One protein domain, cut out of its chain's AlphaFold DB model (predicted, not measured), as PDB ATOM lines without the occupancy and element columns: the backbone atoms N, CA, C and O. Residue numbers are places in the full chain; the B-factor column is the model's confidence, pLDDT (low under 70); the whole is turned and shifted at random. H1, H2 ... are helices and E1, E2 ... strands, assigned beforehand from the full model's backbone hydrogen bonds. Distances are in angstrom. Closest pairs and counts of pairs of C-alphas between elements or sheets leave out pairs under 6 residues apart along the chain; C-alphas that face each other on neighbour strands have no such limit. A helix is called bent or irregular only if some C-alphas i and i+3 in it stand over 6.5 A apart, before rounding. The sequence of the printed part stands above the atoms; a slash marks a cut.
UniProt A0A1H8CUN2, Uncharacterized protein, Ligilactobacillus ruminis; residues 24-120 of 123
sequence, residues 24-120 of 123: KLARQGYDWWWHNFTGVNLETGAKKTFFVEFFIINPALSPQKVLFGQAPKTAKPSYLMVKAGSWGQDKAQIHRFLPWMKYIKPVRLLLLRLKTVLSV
ATOM      1  N   LYS A  24     -33.180 -25.658 -60.413       92.44
ATOM      2  CA  LYS A  24     -33.841 -24.573 -59.662       92.44
ATOM      3  C   LYS A  24     -33.862 -24.825 -58.147       92.44
ATOM      4  O   LYS A  24     -33.727 -23.865 -57.385       92.44
ATOM      5  N   LEU A  25     -33.964 -26.085 -57.708       92.62
ATOM      6  CA  LEU A  25     -33.986 -26.441 -56.283       92.62
ATOM      7  C   LEU A  25     -32.671 -26.074 -55.592       92.62
ATOM      8  O   LEU A  25     -32.683 -25.606 -54.460       92.62
ATOM      9  N   ALA A  26     -31.542 -26.131 -56.302       92.81
ATOM     10  CA  ALA A  26     -30.249 -25.709 -55.764       92.81
ATOM     11  C   ALA A  26     -30.181 -24.216 -55.375       92.81
ATOM     12  O   ALA A  26     -29.246 -23.812 -54.686       92.81
ATOM     13  N   ARG A  27     -31.133 -23.376 -55.810       94.19
ATOM     14  CA  ARG A  27     -31.195 -21.933 -55.491       94.19
ATOM     15  C   ARG A  27     -32.440 -21.532 -54.691       94.19
ATOM     16  O   ARG A  27     -32.565 -20.356 -54.340       94.19
ATOM     17  N   GLN A  28     -33.390 -22.449 -54.505       94.44
ATOM     18  CA  GLN A  28     -34.707 -22.152 -53.922       94.44
ATOM     19  C   GLN A  28     -35.219 -23.223 -52.949       94.44
ATOM     20  O   GLN A  28     -36.347 -23.119 -52.481       94.44
ATOM     21  N   GLY A  29     -34.427 -24.253 -52.673       93.81
ATOM     22  CA  GLY A  29     -34.815 -25.386 -51.849       93.81
ATOM     23  C   GLY A  29     -33.808 -25.684 -50.750       93.81
ATOM     24  O   GLY A  29     -32.735 -25.076 -50.649       93.81
ATOM     25  N   TYR A  30     -34.176 -26.667 -49.943       94.56
ATOM     26  CA  TYR A  30     -33.310 -27.274 -48.954       94.56
ATOM     27  C   TYR A  30     -33.454 -28.794 -49.000       94.56
ATOM     28  O   TYR A  30     -34.509 -29.304 -49.364       94.56
ATOM     29  N   ASP A  31     -32.385 -29.482 -48.626       91.31
ATOM     30  CA  ASP A  31     -32.386 -30.904 -48.315       91.31
ATOM     31  C   ASP A  31     -32.029 -31.052 -46.847       91.31
ATOM     32  O   ASP A  31     -31.108 -30.398 -46.341       91.31
ATOM     33  N   TRP A  32     -32.771 -31.915 -46.166       91.81
ATOM     34  CA  TRP A  32     -32.636 -32.119 -44.739       91.81
ATOM     35  C   TRP A  32     -32.585 -33.602 -44.421       91.81
ATOM     36  O   TRP A  32     -33.512 -34.352 -44.724       91.81
ATOM     37  N   TRP A  33     -31.490 -34.010 -43.794       87.69
ATOM     38  CA  TRP A  33     -31.276 -35.373 -43.347       87.69
ATOM     39  C   TRP A  33     -30.937 -35.380 -41.873       87.69
ATOM     40  O   TRP A  33     -30.053 -34.650 -41.430       87.69
ATOM     41  N   TRP A  34     -31.587 -36.261 -41.125       87.12
ATOM     42  CA  TRP A  34     -31.192 -36.591 -39.767       87.12
ATOM     43  C   TRP A  34     -30.925 -38.084 -39.657       87.12
ATOM     44  O   TRP A  34     -31.501 -38.905 -40.374       87.12
ATOM     45  N   HIS A  35     -30.088 -38.448 -38.703       87.00
ATOM     46  CA  HIS A  35     -29.910 -39.815 -38.267       87.00
ATOM     47  C   HIS A  35     -29.913 -39.851 -36.743       87.00
ATOM     48  O   HIS A  35     -29.236 -39.042 -36.112       87.00
ATOM     49  N   ASN A  36     -30.670 -40.783 -36.167       91.31
ATOM     50  CA  ASN A  36     -30.739 -41.002 -34.728       91.31
ATOM     51  C   ASN A  36     -30.159 -42.374 -34.402       91.31
ATOM     52  O   ASN A  36     -30.447 -43.348 -35.093       91.31
ATOM     53  N   PHE A  37     -29.393 -42.450 -33.321       91.00
ATOM     54  CA  PHE A  37     -28.822 -43.699 -32.832       91.00
ATOM     55  C   PHE A  37     -28.767 -43.689 -31.311       91.00
ATOM     56  O   PHE A  37     -28.720 -42.635 -30.680       91.00
ATOM     57  N   THR A  38     -28.793 -44.873 -30.708       94.12
ATOM     58  CA  THR A  38     -28.731 -45.025 -29.251       94.12
ATOM     59  C   THR A  38     -27.416 -45.683 -28.878       94.12
ATOM     60  O   THR A  38     -27.140 -46.797 -29.314       94.12
ATOM     61  N   GLY A  39     -26.609 -44.989 -28.081       91.56
ATOM     62  CA  GLY A  39     -25.442 -45.569 -27.431       91.56
ATOM     63  C   GLY A  39     -25.854 -46.265 -26.139       91.56
ATOM     64  O   GLY A  39     -26.754 -45.796 -25.437       91.56
ATOM     65  N   VAL A  40     -25.189 -47.371 -25.826       94.56
ATOM     66  CA  VAL A  40     -25.314 -48.062 -24.541       94.56
ATOM     67  C   VAL A  40     -23.990 -47.899 -23.811       94.56
ATOM     68  O   VAL A  40     -22.940 -48.208 -24.371       94.56
ATOM     69  N   ASN A  41     -24.027 -47.381 -22.588       93.19
ATOM     70  CA  ASN A  41     -22.857 -47.351 -21.724       93.19
ATOM     71  C   ASN A  41     -22.490 -48.797 -21.347       93.19
ATOM     72  O   ASN A  41     -23.341 -49.528 -20.847       93.19
ATOM     73  N   LEU A  42     -21.249 -49.210 -21.610       93.81
ATOM     74  CA  LEU A  42     -20.812 -50.595 -21.408       93.81
ATOM     75  C   LEU A  42     -20.657 -50.973 -19.929       93.81
ATOM     76  O   LEU A  42     -20.812 -52.141 -19.595       93.81
ATOM     77  N   GLU A  43     -20.380 -50.006 -19.056       96.94
ATOM     78  CA  GLU A  43     -20.210 -50.238 -17.619       96.94
ATOM     79  C   GLU A  43     -21.558 -50.237 -16.890       96.94
ATOM     80  O   GLU A  43     -21.818 -51.098 -16.056       96.94
ATOM     81  N   THR A  44     -22.435 -49.279 -17.208       96.12
ATOM     82  CA  THR A  44     -23.695 -49.071 -16.469       96.12
ATOM     83  C   THR A  44     -24.933 -49.622 -17.175       96.12
ATOM     84  O   THR A  44     -26.013 -49.651 -16.590       96.12
ATOM     85  N   GLY A  45     -24.829 -49.996 -18.452       94.75
ATOM     86  CA  GLY A  45     -25.967 -50.393 -19.290       94.75
ATOM     87  C   GLY A  45     -26.913 -49.242 -19.666       94.75
ATOM     88  O   GLY A  45     -27.889 -49.456 -20.391       94.75
ATOM     89  N   ALA A  46     -26.650 -48.016 -19.202       94.44
ATOM     90  CA  ALA A  46     -27.505 -46.863 -19.451       94.44
ATOM     91  C   ALA A  46     -27.563 -46.521 -20.949       94.44
ATOM     92  O   ALA A  46     -26.541 -46.484 -21.639       94.44
ATOM     93  N   LYS A  47     -28.765 -46.235 -21.455       94.62
ATOM     94  CA  LYS A  47     -28.989 -45.875 -22.861       94.62
ATOM     95  C   LYS A  47     -29.052 -44.363 -23.025       94.62
ATOM     96  O   LYS A  47     -29.758 -43.692 -22.276       94.62
ATOM     97  N   LYS A  48     -28.390 -43.834 -24.055       94.50
ATOM     98  CA  LYS A  48     -28.490 -42.423 -24.444       94.50
ATOM     99  C   LYS A  48     -28.691 -42.291 -25.946       94.50
ATOM    100  O   LYS A  48     -27.990 -42.929 -26.728       94.50
ATOM    101  N   THR A  49     -29.659 -41.470 -26.347       95.50
ATOM    102  CA  THR A  49     -29.970 -41.250 -27.765       95.50
ATOM    103  C   THR A  49     -29.239 -40.017 -28.274       95.50
ATOM    104  O   THR A  49     -29.292 -38.951 -27.659       95.50
ATOM    105  N   PHE A  50     -28.594 -40.160 -29.421       94.75
ATOM    106  CA  PHE A  50     -27.837 -39.135 -30.117       94.75
ATOM    107  C   PHE A  50     -28.405 -38.909 -31.510       94.75
ATOM    108  O   PHE A  50     -29.106 -39.764 -32.061       94.75
ATOM    109  N   PHE A  51     -28.072 -37.761 -32.088       93.56
ATOM    110  CA  PHE A  51     -28.431 -37.442 -33.457       93.56
ATOM    111  C   PHE A  51     -27.301 -36.737 -34.197       93.56
ATOM    112  O   PHE A  51     -26.490 -36.025 -33.600       93.56
ATOM    113  N   VAL A  52     -27.291 -36.917 -35.516       92.81
ATOM    114  CA  VAL A  52     -26.513 -36.120 -36.465       92.81
ATOM    115  C   VAL A  52     -27.450 -35.651 -37.568       92.81
ATOM    116  O   VAL A  52     -28.262 -36.417 -38.080       92.81
ATOM    117  N   GLU A  53     -27.338 -34.385 -37.928       92.56
ATOM    118  CA  GLU A  53     -28.211 -33.681 -38.846       92.56
ATOM    119  C   GLU A  53     -27.375 -32.926 -39.884       92.56
ATOM    120  O   GLU A  53     -26.407 -32.235 -39.556       92.56
ATOM    121  N   PHE A  54     -27.780 -33.050 -41.145       90.88
ATOM    122  CA  PHE A  54     -27.263 -32.305 -42.282       90.88
ATOM    123  C   PHE A  54     -28.407 -31.514 -42.894       90.88
ATOM    124  O   PHE A  54     -29.398 -32.086 -43.345       90.88
ATOM    125  N   PHE A  55     -28.257 -30.199 -42.941       93.44
ATOM    126  CA  PHE A  55     -29.222 -29.309 -43.567       93.44
ATOM    127  C   PHE A  55     -28.509 -28.471 -44.617       93.44
ATOM    128  O   PHE A  55     -27.593 -27.712 -44.306       93.44
ATOM    129  N   ILE A  56     -28.894 -28.630 -45.874       93.88
ATOM    130  CA  ILE A  56     -28.297 -27.921 -47.002       93.88
ATOM    131  C   ILE A  56     -29.374 -27.017 -47.566       93.88
ATOM    132  O   ILE A  56     -30.441 -27.500 -47.916       93.88
ATOM    133  N   ILE A  57     -29.099 -25.723 -47.687       95.81
ATOM    134  CA  ILE A  57     -30.059 -24.757 -48.219       95.81
ATOM    135  C   ILE A  57     -29.419 -23.910 -49.306       95.81
ATOM    136  O   ILE A  57     -28.301 -23.422 -49.145       95.81
ATOM    137  N   ASN A  58     -30.135 -23.773 -50.422       95.69
ATOM    138  CA  ASN A  58     -29.763 -22.998 -51.604       95.69
ATOM    139  C   ASN A  58     -28.260 -23.053 -51.984       95.69
ATOM    140  O   ASN A  58     -27.647 -22.002 -52.198       95.69
ATOM    141  N   PRO A  59     -27.645 -24.246 -52.098       93.81
ATOM    142  CA  PRO A  59     -26.195 -24.413 -52.232       93.81
ATOM    143  C   PRO A  59     -25.568 -23.711 -53.448       93.81
ATOM    144  O   PRO A  59     -24.361 -23.468 -53.462       93.81
ATOM    145  N   ALA A  60     -26.359 -23.391 -54.478       93.81
ATOM    146  CA  ALA A  60     -25.897 -22.697 -55.677       93.81
ATOM    147  C   ALA A  60     -25.970 -21.159 -55.583       93.81
ATOM    148  O   ALA A  60     -25.518 -20.485 -56.511       93.81
ATOM    149  N   LEU A  61     -26.539 -20.583 -54.515       94.38
ATOM    150  CA  LEU A  61     -26.549 -19.125 -54.316       94.38
ATOM    151  C   LEU A  61     -25.188 -18.600 -53.864       94.38
ATOM    152  O   LEU A  61     -24.722 -17.592 -54.383       94.38
ATOM    153  N   SER A  62     -24.548 -19.288 -52.923       93.44
ATOM    154  CA  SER A  62     -23.200 -18.974 -52.462       93.44
ATOM    155  C   SER A  62     -22.456 -20.271 -52.134       93.44
ATOM    156  O   SER A  62     -22.447 -20.722 -50.986       93.44
ATOM    157  N   PRO A  63     -21.837 -20.908 -53.144       90.38
ATOM    158  CA  PRO A  63     -21.169 -22.191 -52.958       90.38
ATOM    159  C   PRO A  63     -19.935 -22.099 -52.050       90.38
ATOM    160  O   PRO A  63     -19.598 -23.064 -51.366       90.38
ATOM    161  N   GLN A  64     -19.238 -20.958 -52.049       93.94
ATOM    162  CA  GLN A  64     -17.939 -20.781 -51.386       93.94
ATOM    163  C   GLN A  64     -18.009 -20.011 -50.064       93.94
ATOM    164  O   GLN A  64     -17.033 -20.009 -49.315       93.94
ATOM    165  N   LYS A  65     -19.148 -19.388 -49.740       93.62
ATOM    166  CA  LYS A  65     -19.340 -18.626 -48.498       93.62
ATOM    167  C   LYS A  65     -20.663 -18.992 -47.841       93.62
ATOM    168  O   LYS A  65     -21.640 -19.269 -48.530       93.62
ATOM    169  N   VAL A  66     -20.697 -18.949 -46.515       94.56
ATOM    170  CA  VAL A  66     -21.950 -19.047 -45.759       94.56
ATOM    171  C   VAL A  66     -22.694 -17.724 -45.896       94.56
ATOM    172  O   VAL A  66     -22.122 -16.673 -45.616       94.56
ATOM    173  N   LEU A  67     -23.958 -17.778 -46.312       94.06
ATOM    174  CA  LEU A  67     -24.866 -16.635 -46.258       94.06
ATOM    175  C   LEU A  67     -25.981 -16.916 -45.262       94.06
ATOM    176  O   LEU A  67     -26.737 -17.877 -45.419       94.06
ATOM    177  N   PHE A  68     -26.099 -16.054 -44.259       91.75
ATOM    178  CA  PHE A  68     -27.207 -16.077 -43.316       91.75
ATOM    179  C   PHE A  68     -28.354 -15.216 -43.857       91.75
ATOM    180  O   PHE A  68     -28.148 -14.074 -44.254       91.75
ATOM    181  N   GLY A  69     -29.573 -15.759 -43.883       87.75
ATOM    182  CA  GLY A  69     -30.761 -15.082 -44.427       87.75
ATOM    183  C   GLY A  69     -31.415 -14.076 -43.472       87.75
ATOM    184  O   GLY A  69     -32.629 -13.923 -43.491       87.75
ATOM    185  N   GLN A  70     -30.644 -13.467 -42.568       83.00
ATOM    186  CA  GLN A  70     -31.176 -12.643 -41.472       83.00
ATOM    187  C   GLN A  70     -31.320 -11.162 -41.858       83.00
ATOM    188  O   GLN A  70     -32.309 -10.534 -41.483       83.00
ATOM    189  N   ALA A  71     -30.367 -10.599 -42.612       75.19
ATOM    190  CA  ALA A  71     -30.391  -9.196 -43.029       75.19
ATOM    191  C   ALA A  71     -29.726  -8.992 -44.411       75.19
ATOM    192  O   ALA A  71     -28.619  -9.494 -44.616       75.19
ATOM    193  N   PRO A  72     -30.355  -8.240 -45.342       78.50
ATOM    194  CA  PRO A  72     -31.742  -7.757 -45.291       78.50
ATOM    195  C   PRO A  72     -32.744  -8.927 -45.241       78.50
ATOM    196  O   PRO A  72     -32.405 -10.037 -45.635       78.50
ATOM    197  N   LYS A  73     -33.986  -8.704 -44.777       71.75
ATOM    198  CA  LYS A  73     -35.014  -9.768 -44.621       71.75
ATOM    199  C   LYS A  73     -35.351 -10.527 -45.920       71.75
ATOM    200  O   LYS A  73     -36.006 -11.561 -45.876       71.75
ATOM    201  N   THR A  74     -34.926 -10.012 -47.070       75.94
ATOM    202  CA  THR A  74     -35.077 -10.636 -48.391       75.94
ATOM    203  C   THR A  74     -33.894 -11.529 -48.786       75.94
ATOM    204  O   THR A  74     -33.945 -12.190 -49.825       75.94
ATOM    205  N   ALA A  75     -32.823 -11.566 -47.986       86.25
ATOM    206  CA  ALA A  75     -31.640 -12.362 -48.265       86.25
ATOM    207  C   ALA A  75     -31.945 -13.854 -48.107       86.25
ATOM    208  O   ALA A  75     -32.380 -14.326 -47.056       86.25
ATOM    209  N   LYS A  76     -31.675 -14.627 -49.160       93.06
ATOM    210  CA  LYS A  76     -31.801 -16.082 -49.106       93.06
ATOM    211  C   LYS A  76     -30.572 -16.684 -48.416       93.06
ATOM    212  O   LYS A  76     -29.450 -16.352 -48.804       93.06
ATOM    213  N   PRO A  77     -30.752 -17.590 -47.440       95.56
ATOM    214  CA  PRO A  77     -29.630 -18.287 -46.829       95.56
ATOM    215  C   PRO A  77     -28.969 -19.228 -47.838       95.56
ATOM    216  O   PRO A  77     -29.637 -19.746 -48.731       95.56
ATOM    217  N   SER A  78     -27.673 -19.471 -47.673       95.56
ATOM    218  CA  SER A  78     -26.910 -20.434 -48.469       95.56
ATOM    219  C   SER A  78     -25.806 -21.036 -47.618       95.56
ATOM    220  O   SER A  78     -24.814 -20.364 -47.331       95.56
ATOM    221  N   TYR A  79     -25.981 -22.286 -47.199       95.44
ATOM    222  CA  TYR A  79     -24.995 -23.015 -46.403       95.44
ATOM    223  C   TYR A  79     -25.319 -24.506 -46.318       95.44
ATOM    224  O   TYR A  79     -26.440 -24.946 -46.570       95.44
ATOM    225  N   LEU A  80     -24.315 -25.265 -45.889       94.56
ATOM    226  CA  LEU A  80     -24.474 -26.549 -45.225       94.56
ATOM    227  C   LEU A  80     -24.395 -26.314 -43.713       94.56
ATOM    228  O   LEU A  80     -23.407 -25.772 -43.226       94.56
ATOM    229  N   MET A  81     -25.392 -26.760 -42.962       95.12
ATOM    230  CA  MET A  81     -25.317 -26.903 -41.515       95.12
ATOM    231  C   MET A  81     -25.081 -28.375 -41.187       95.12
ATOM    232  O   MET A  81     -25.818 -29.245 -41.651       95.12
ATOM    233  N   VAL A  82     -24.063 -28.637 -40.373       93.69
ATOM    234  CA  VAL A  82     -23.879 -29.929 -39.709       93.69
ATOM    235  C   VAL A  82     -24.176 -29.720 -38.240       93.69
ATOM    236  O   VAL A  82     -23.600 -28.830 -37.609       93.69
ATOM    237  N   LYS A  83     -25.078 -30.527 -37.702       95.38
ATOM    238  CA  LYS A  83     -25.517 -30.441 -36.319       95.38
ATOM    239  C   LYS A  83     -25.478 -31.822 -35.689       95.38
ATOM    240  O   LYS A  83     -25.754 -32.817 -36.343       95.38
ATOM    241  N   ALA A  84     -25.084 -31.884 -34.430       95.56
ATOM    242  CA  ALA A  84     -25.058 -33.121 -33.671       95.56
ATOM    243  C   ALA A  84     -25.478 -32.842 -32.236       95.56
ATOM    244  O   ALA A  84     -25.304 -31.731 -31.728       95.56
ATOM    245  N   GLY A  85     -26.024 -33.849 -31.574       96.00
ATOM    246  CA  GLY A  85     -26.441 -33.683 -30.198       96.00
ATOM    247  C   GLY A  85     -26.960 -34.954 -29.566       96.00
ATOM    248  O   GLY A  85     -26.838 -36.051 -30.110       96.00
ATOM    249  N   SER A  86     -27.539 -34.774 -28.390       96.31
ATOM    250  CA  SER A  86     -28.198 -35.824 -27.631       96.31
ATOM    251  C   SER A  86     -29.565 -35.380 -27.143       96.31
ATOM    252  O   SER A  86     -29.817 -34.192 -26.924       96.31
ATOM    253  N   TRP A  87     -30.440 -36.364 -26.991       93.12
ATOM    254  CA  TRP A  87     -31.772 -36.218 -26.423       93.12
ATOM    255  C   TRP A  87     -31.767 -36.657 -24.955       93.12
ATOM    256  O   TRP A  87     -30.855 -37.355 -24.516       93.12
ATOM    257  N   GLY A  88     -32.814 -36.292 -24.214       91.50
ATOM    258  CA  GLY A  88     -32.973 -36.648 -22.801       91.50
ATOM    259  C   GLY A  88     -32.904 -35.441 -21.870       91.50
ATOM    260  O   GLY A  88     -33.001 -34.294 -22.312       91.50
ATOM    261  N   GLN A  89     -32.784 -35.707 -20.569       88.31
ATOM    262  CA  GLN A  89     -32.737 -34.653 -19.551       88.31
ATOM    263  C   GLN A  89     -31.466 -33.799 -19.659       88.31
ATOM    264  O   GLN A  89     -31.538 -32.582 -19.523       88.31
ATOM    265  N   ASP A  90     -30.334 -34.408 -20.006       91.06
ATOM    266  CA  ASP A  90     -29.036 -33.763 -20.213       91.06
ATOM    267  C   ASP A  90     -28.763 -33.474 -21.703       91.06
ATOM    268  O   ASP A  90     -27.642 -33.616 -22.207       91.06
ATOM    269  N   LYS A  91     -29.822 -33.092 -22.430       94.56
ATOM    270  CA  LYS A  91     -29.749 -32.764 -23.857       94.56
ATOM    271  C   LYS A  91     -28.719 -31.667 -24.117       94.56
ATOM    272  O   LYS A  91     -28.696 -30.627 -23.462       94.56
ATOM    273  N   ALA A  92     -27.926 -31.876 -25.155       95.88
ATOM    274  CA  ALA A  92     -26.943 -30.916 -25.630       95.88
ATOM    275  C   ALA A  92     -26.890 -30.957 -27.154       95.88
ATOM    276  O   ALA A  92     -27.139 -32.000 -27.762       95.88
ATOM    277  N   GLN A  93     -26.556 -29.828 -27.776       96.44
ATOM    278  CA  GLN A  93     -26.402 -29.737 -29.222       96.44
ATOM    279  C   GLN A  93     -25.248 -28.813 -29.593       96.44
ATOM    280  O   GLN A  93     -25.021 -27.787 -28.955       96.44
ATOM    281  N   ILE A  94     -24.577 -29.159 -30.682       96.50
ATOM    282  CA  ILE A  94     -23.567 -28.341 -31.343       96.50
ATOM    283  C   ILE A  94     -23.904 -28.264 -32.828       96.50
ATOM    284  O   ILE A  94     -24.431 -29.215 -33.404       96.50
ATOM    285  N   HIS A  95     -23.608 -27.135 -33.463       95.62
ATOM    286  CA  HIS A  95     -23.782 -26.989 -34.903       95.62
ATOM    287  C   HIS A  95     -22.687 -26.120 -35.510       95.62
ATOM    288  O   HIS A  95     -22.083 -25.281 -34.841       95.62
ATOM    289  N   ARG A  96     -22.432 -26.331 -36.800       95.69
ATOM    290  CA  ARG A  96     -21.505 -25.525 -37.589       95.69
ATOM    291  C   ARG A  96     -22.089 -25.255 -38.967       95.69
ATOM    292  O   ARG A  96     -22.584 -26.169 -39.621       95.69
ATOM    293  N   PHE A  97     -21.975 -24.005 -39.407       94.94
ATOM    294  CA  PHE A  97     -22.322 -23.581 -40.760       94.94
ATOM    295  C   PHE A  97     -21.075 -23.584 -41.640       94.94
ATOM    296  O   PHE A  97     -20.022 -23.081 -41.250       94.94
ATOM    297  N   LEU A  98     -21.192 -24.173 -42.822       94.19
ATOM    298  CA  LEU A  98     -20.093 -24.446 -43.734       94.19
ATOM    299  C   LEU A  98     -20.475 -24.050 -45.171       94.19
ATOM    300  O   LEU A  98     -21.626 -24.230 -45.578       94.19
ATOM    301  N   PRO A  99     -19.518 -23.564 -45.981       93.31
ATOM    302  CA  PRO A  99     -19.718 -23.406 -47.418       93.31
ATOM    303  C   PRO A  99     -19.938 -24.745 -48.125       93.31
ATOM    304  O   PRO A  99     -19.196 -25.695 -47.895       93.31
ATOM    305  N   TRP A 100     -20.898 -24.826 -49.043       87.31
ATOM    306  CA  TRP A 100     -21.247 -26.088 -49.703       87.31
ATOM    307  C   TRP A 100     -20.110 -26.699 -50.541       87.31
ATOM    308  O   TRP A 100     -19.788 -27.881 -50.403       87.31
ATOM    309  N   MET A 101     -19.465 -25.900 -51.397       82.44
ATOM    310  CA  MET A 101     -18.537 -26.397 -52.422       82.44
ATOM    311  C   MET A 101     -17.309 -27.089 -51.828       82.44
ATOM    312  O   MET A 101     -16.793 -28.042 -52.408       82.44
ATOM    313  N   LYS A 102     -16.869 -26.653 -50.643       77.31
ATOM    314  CA  LYS A 102     -15.736 -27.258 -49.936       77.31
ATOM    315  C   LYS A 102     -16.063 -28.650 -49.380       77.31
ATOM    316  O   LYS A 102     -15.161 -29.472 -49.248       77.31
ATOM    317  N   TYR A 103     -17.331 -28.933 -49.072       73.94
ATOM    318  CA  TYR A 103     -17.726 -30.119 -48.305       73.94
ATOM    319  C   TYR A 103     -18.642 -31.099 -49.052       73.94
ATOM    320  O   TYR A 103     -18.962 -32.150 -48.503       73.94
ATOM    321  N   ILE A 104     -18.993 -30.843 -50.316       71.75
ATOM    322  CA  ILE A 104     -19.848 -31.741 -51.114       71.75
ATOM    323  C   ILE A 104     -19.325 -33.186 -51.176       71.75
ATOM    324  O   ILE A 104     -20.078 -34.130 -50.944       71.75
ATOM    325  N   LYS A 105     -18.027 -33.378 -51.449       68.88
ATOM    326  CA  LYS A 105     -17.405 -34.711 -51.522       68.88
ATOM    327  C   LYS A 105     -17.385 -35.424 -50.159       68.88
ATOM    328  O   LYS A 105     -17.892 -36.544 -50.095       68.88
ATOM    329  N   PRO A 106     -16.853 -34.825 -49.072       63.78
ATOM    330  CA  PRO A 106     -16.813 -35.497 -47.773       63.78
ATOM    331  C   PRO A 106     -18.203 -35.743 -47.177       63.78
ATOM    332  O   PRO A 106     -18.416 -36.798 -46.594       63.78
ATOM    333  N   VAL A 107     -19.171 -34.839 -47.366       67.19
ATOM    334  CA  VAL A 107     -20.549 -35.046 -46.883       67.19
ATOM    335  C   VAL A 107     -21.224 -36.177 -47.642       67.19
ATOM    336  O   VAL A 107     -21.799 -37.063 -47.023       67.19
ATOM    337  N   ARG A 108     -21.079 -36.221 -48.973       66.94
ATOM    338  CA  ARG A 108     -21.595 -37.333 -49.780       66.94
ATOM    339  C   ARG A 108     -20.996 -38.674 -49.346       66.94
ATOM    340  O   ARG A 108     -21.732 -39.643 -49.217       66.94
ATOM    341  N   LEU A 109     -19.692 -38.728 -49.068       63.69
ATOM    342  CA  LEU A 109     -19.035 -39.933 -48.549       63.69
ATOM    343  C   LEU A 109     -19.525 -40.314 -47.147       63.69
ATOM    344  O   LEU A 109     -19.743 -41.494 -46.889       63.69
ATOM    345  N   LEU A 110     -19.720 -39.344 -46.253       64.50
ATOM    346  CA  LEU A 110     -20.213 -39.588 -44.898       64.50
ATOM    347  C   LEU A 110     -21.643 -40.137 -44.908       64.50
ATOM    348  O   LEU A 110     -21.931 -41.107 -44.216       64.50
ATOM    349  N   LEU A 111     -22.515 -39.570 -45.739       63.84
ATOM    350  CA  LEU A 111     -23.889 -40.042 -45.908       63.84
ATOM    351  C   LEU A 111     -23.947 -41.442 -46.512       63.84
ATOM    352  O   LEU A 111     -24.786 -42.239 -46.109       63.84
ATOM    353  N   LEU A 112     -23.042 -41.766 -47.439       62.75
ATOM    354  CA  LEU A 112     -22.908 -43.126 -47.961       62.75
ATOM    355  C   LEU A 112     -22.398 -44.092 -46.876       62.75
ATOM    356  O   LEU A 112     -22.950 -45.176 -46.725       62.75
ATOM    357  N   ARG A 113     -21.402 -43.695 -46.071       57.38
ATOM    358  CA  ARG A 113     -20.798 -44.554 -45.032       57.38
ATOM    359  C   ARG A 113     -21.697 -44.800 -43.824       57.38
ATOM    360  O   ARG A 113     -21.720 -45.924 -43.331       57.38
ATOM    361  N   LEU A 114     -22.455 -43.800 -43.366       57.69
ATOM    362  CA  LEU A 114     -23.443 -43.991 -42.296       57.69
ATOM    363  C   LEU A 114     -24.506 -45.028 -42.697       57.69
ATOM    364  O   LEU A 114     -24.981 -45.766 -41.842       57.69
ATOM    365  N   LYS A 115     -24.811 -45.165 -43.995       55.44
ATOM    366  CA  LYS A 115     -25.686 -46.234 -44.503       55.44
ATOM    367  C   LYS A 115     -25.005 -47.604 -44.511       55.44
ATOM    368  O   LYS A 115     -25.644 -48.595 -44.162       55.44
ATOM    369  N   THR A 116     -23.725 -47.678 -44.889       51.16
ATOM    370  CA  THR A 116     -22.992 -48.955 -44.970       51.16
ATOM    371  C   THR A 116     -22.742 -49.559 -43.591       51.16
ATOM    372  O   THR A 116     -22.995 -50.741 -43.408       51.16
ATOM    373  N   VAL A 117     -22.323 -48.756 -42.606       48.44
ATOM    374  CA  VAL A 117     -22.034 -49.241 -41.239       48.44
ATOM    375  C   VAL A 117     -23.289 -49.787 -40.546       48.44
ATOM    376  O   VAL A 117     -23.192 -50.710 -39.748       48.44
ATOM    377  N   LEU A 118     -24.474 -49.287 -40.899       41.97
ATOM    378  CA  LEU A 118     -25.753 -49.770 -40.363       41.97
ATOM    379  C   LEU A 118     -26.386 -50.898 -41.190       41.97
ATOM    380  O   LEU A 118     -27.341 -51.523 -40.735       41.97
ATOM    381  N   SER A 119     -25.861 -51.165 -42.390       37.81
ATOM    382  CA  SER A 119     -26.265 -52.306 -43.222       37.81
ATOM    383  C   SER A 119     -25.401 -53.548 -42.985       37.81
ATOM    384  O   SER A 119     -25.713 -54.605 -43.528       37.81
ATOM    385  N   VAL A 120     -24.351 -53.461 -42.157       33.09
ATOM    386  CA  VAL A 120     -23.633 -54.646 -41.667       33.09
ATOM    387  C   VAL A 120     -24.518 -55.339 -40.633       33.09
ATOM    388  O   VAL A 120     -24.443 -55.090 -39.430       33.09
TER     389      VAL A 120
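This is residues 24 to 120 of the 123 residues of an uncharacterized protein of Ligilactobacillus ruminis (UniProt A0A1H8CUN2). A long, twisted slab of four antiparallel strands has one long helix, H2, slantwise over one face; the turn of the hairpin E1 and E2 sticks out at one end with residues 41 to 46, and short H1 and the long loop of residues 58 to 78 lie at the other end. The 97 printed residues hold named elements in the order H1 E1 E2 E3 E4 H2, class mixed, and the sheet's order is E1 - E2 - E3 - E4. The whole is loose, with a radius of gyration of the C-alphas of 16.2 A, and elongated, spanning 51 by 31 by 19 A.

Find C-alpha 25 at (-33.986, -26.441, -56.283), where H1 begins, residues 25 to 28, 4.9 A. E1, residues 30 to 40, and E2, residues 47 to 57, each run 33.0 A. Then come E3, residues 79 to 86, 23.0 A, and E4, residues 92 to 98, 20.4 A. H2, residues 100 to 119, runs 27.5 A to C-alpha 119 at (-26.265, -52.306, -43.222); it is irregular, C-alphas 102 and 105 being 7.8 A apart.

Start at the sheet, a meander, each strand the antiparallel neighbour of the one before. Look for N 35 and O 52 at 2.8 A between E1 and E2, N 53 and O 83 at 2.7 A between E2 and E3, and N 98 and O 80 at 2.8 A between E3 and E4. H2 is on the sheet, making two layers, helix over sheet, at a height of 10.3 A; its closest C-alphas to E3 are Trp 100 and Leu 80, 5.5 A. In H2, 12 of 16 O i to N i+4 pairs are within hydrogen-bond range; H1 is too short for one. H1 only grazes the sheet and is apart from H2.

The C-alphas farthest apart, Glu 43 and Thr 74, are 52.3 A apart. The printed part has no cut, and the link E2 to E3 is long. Residues 105 to 120 have pLDDT under 70.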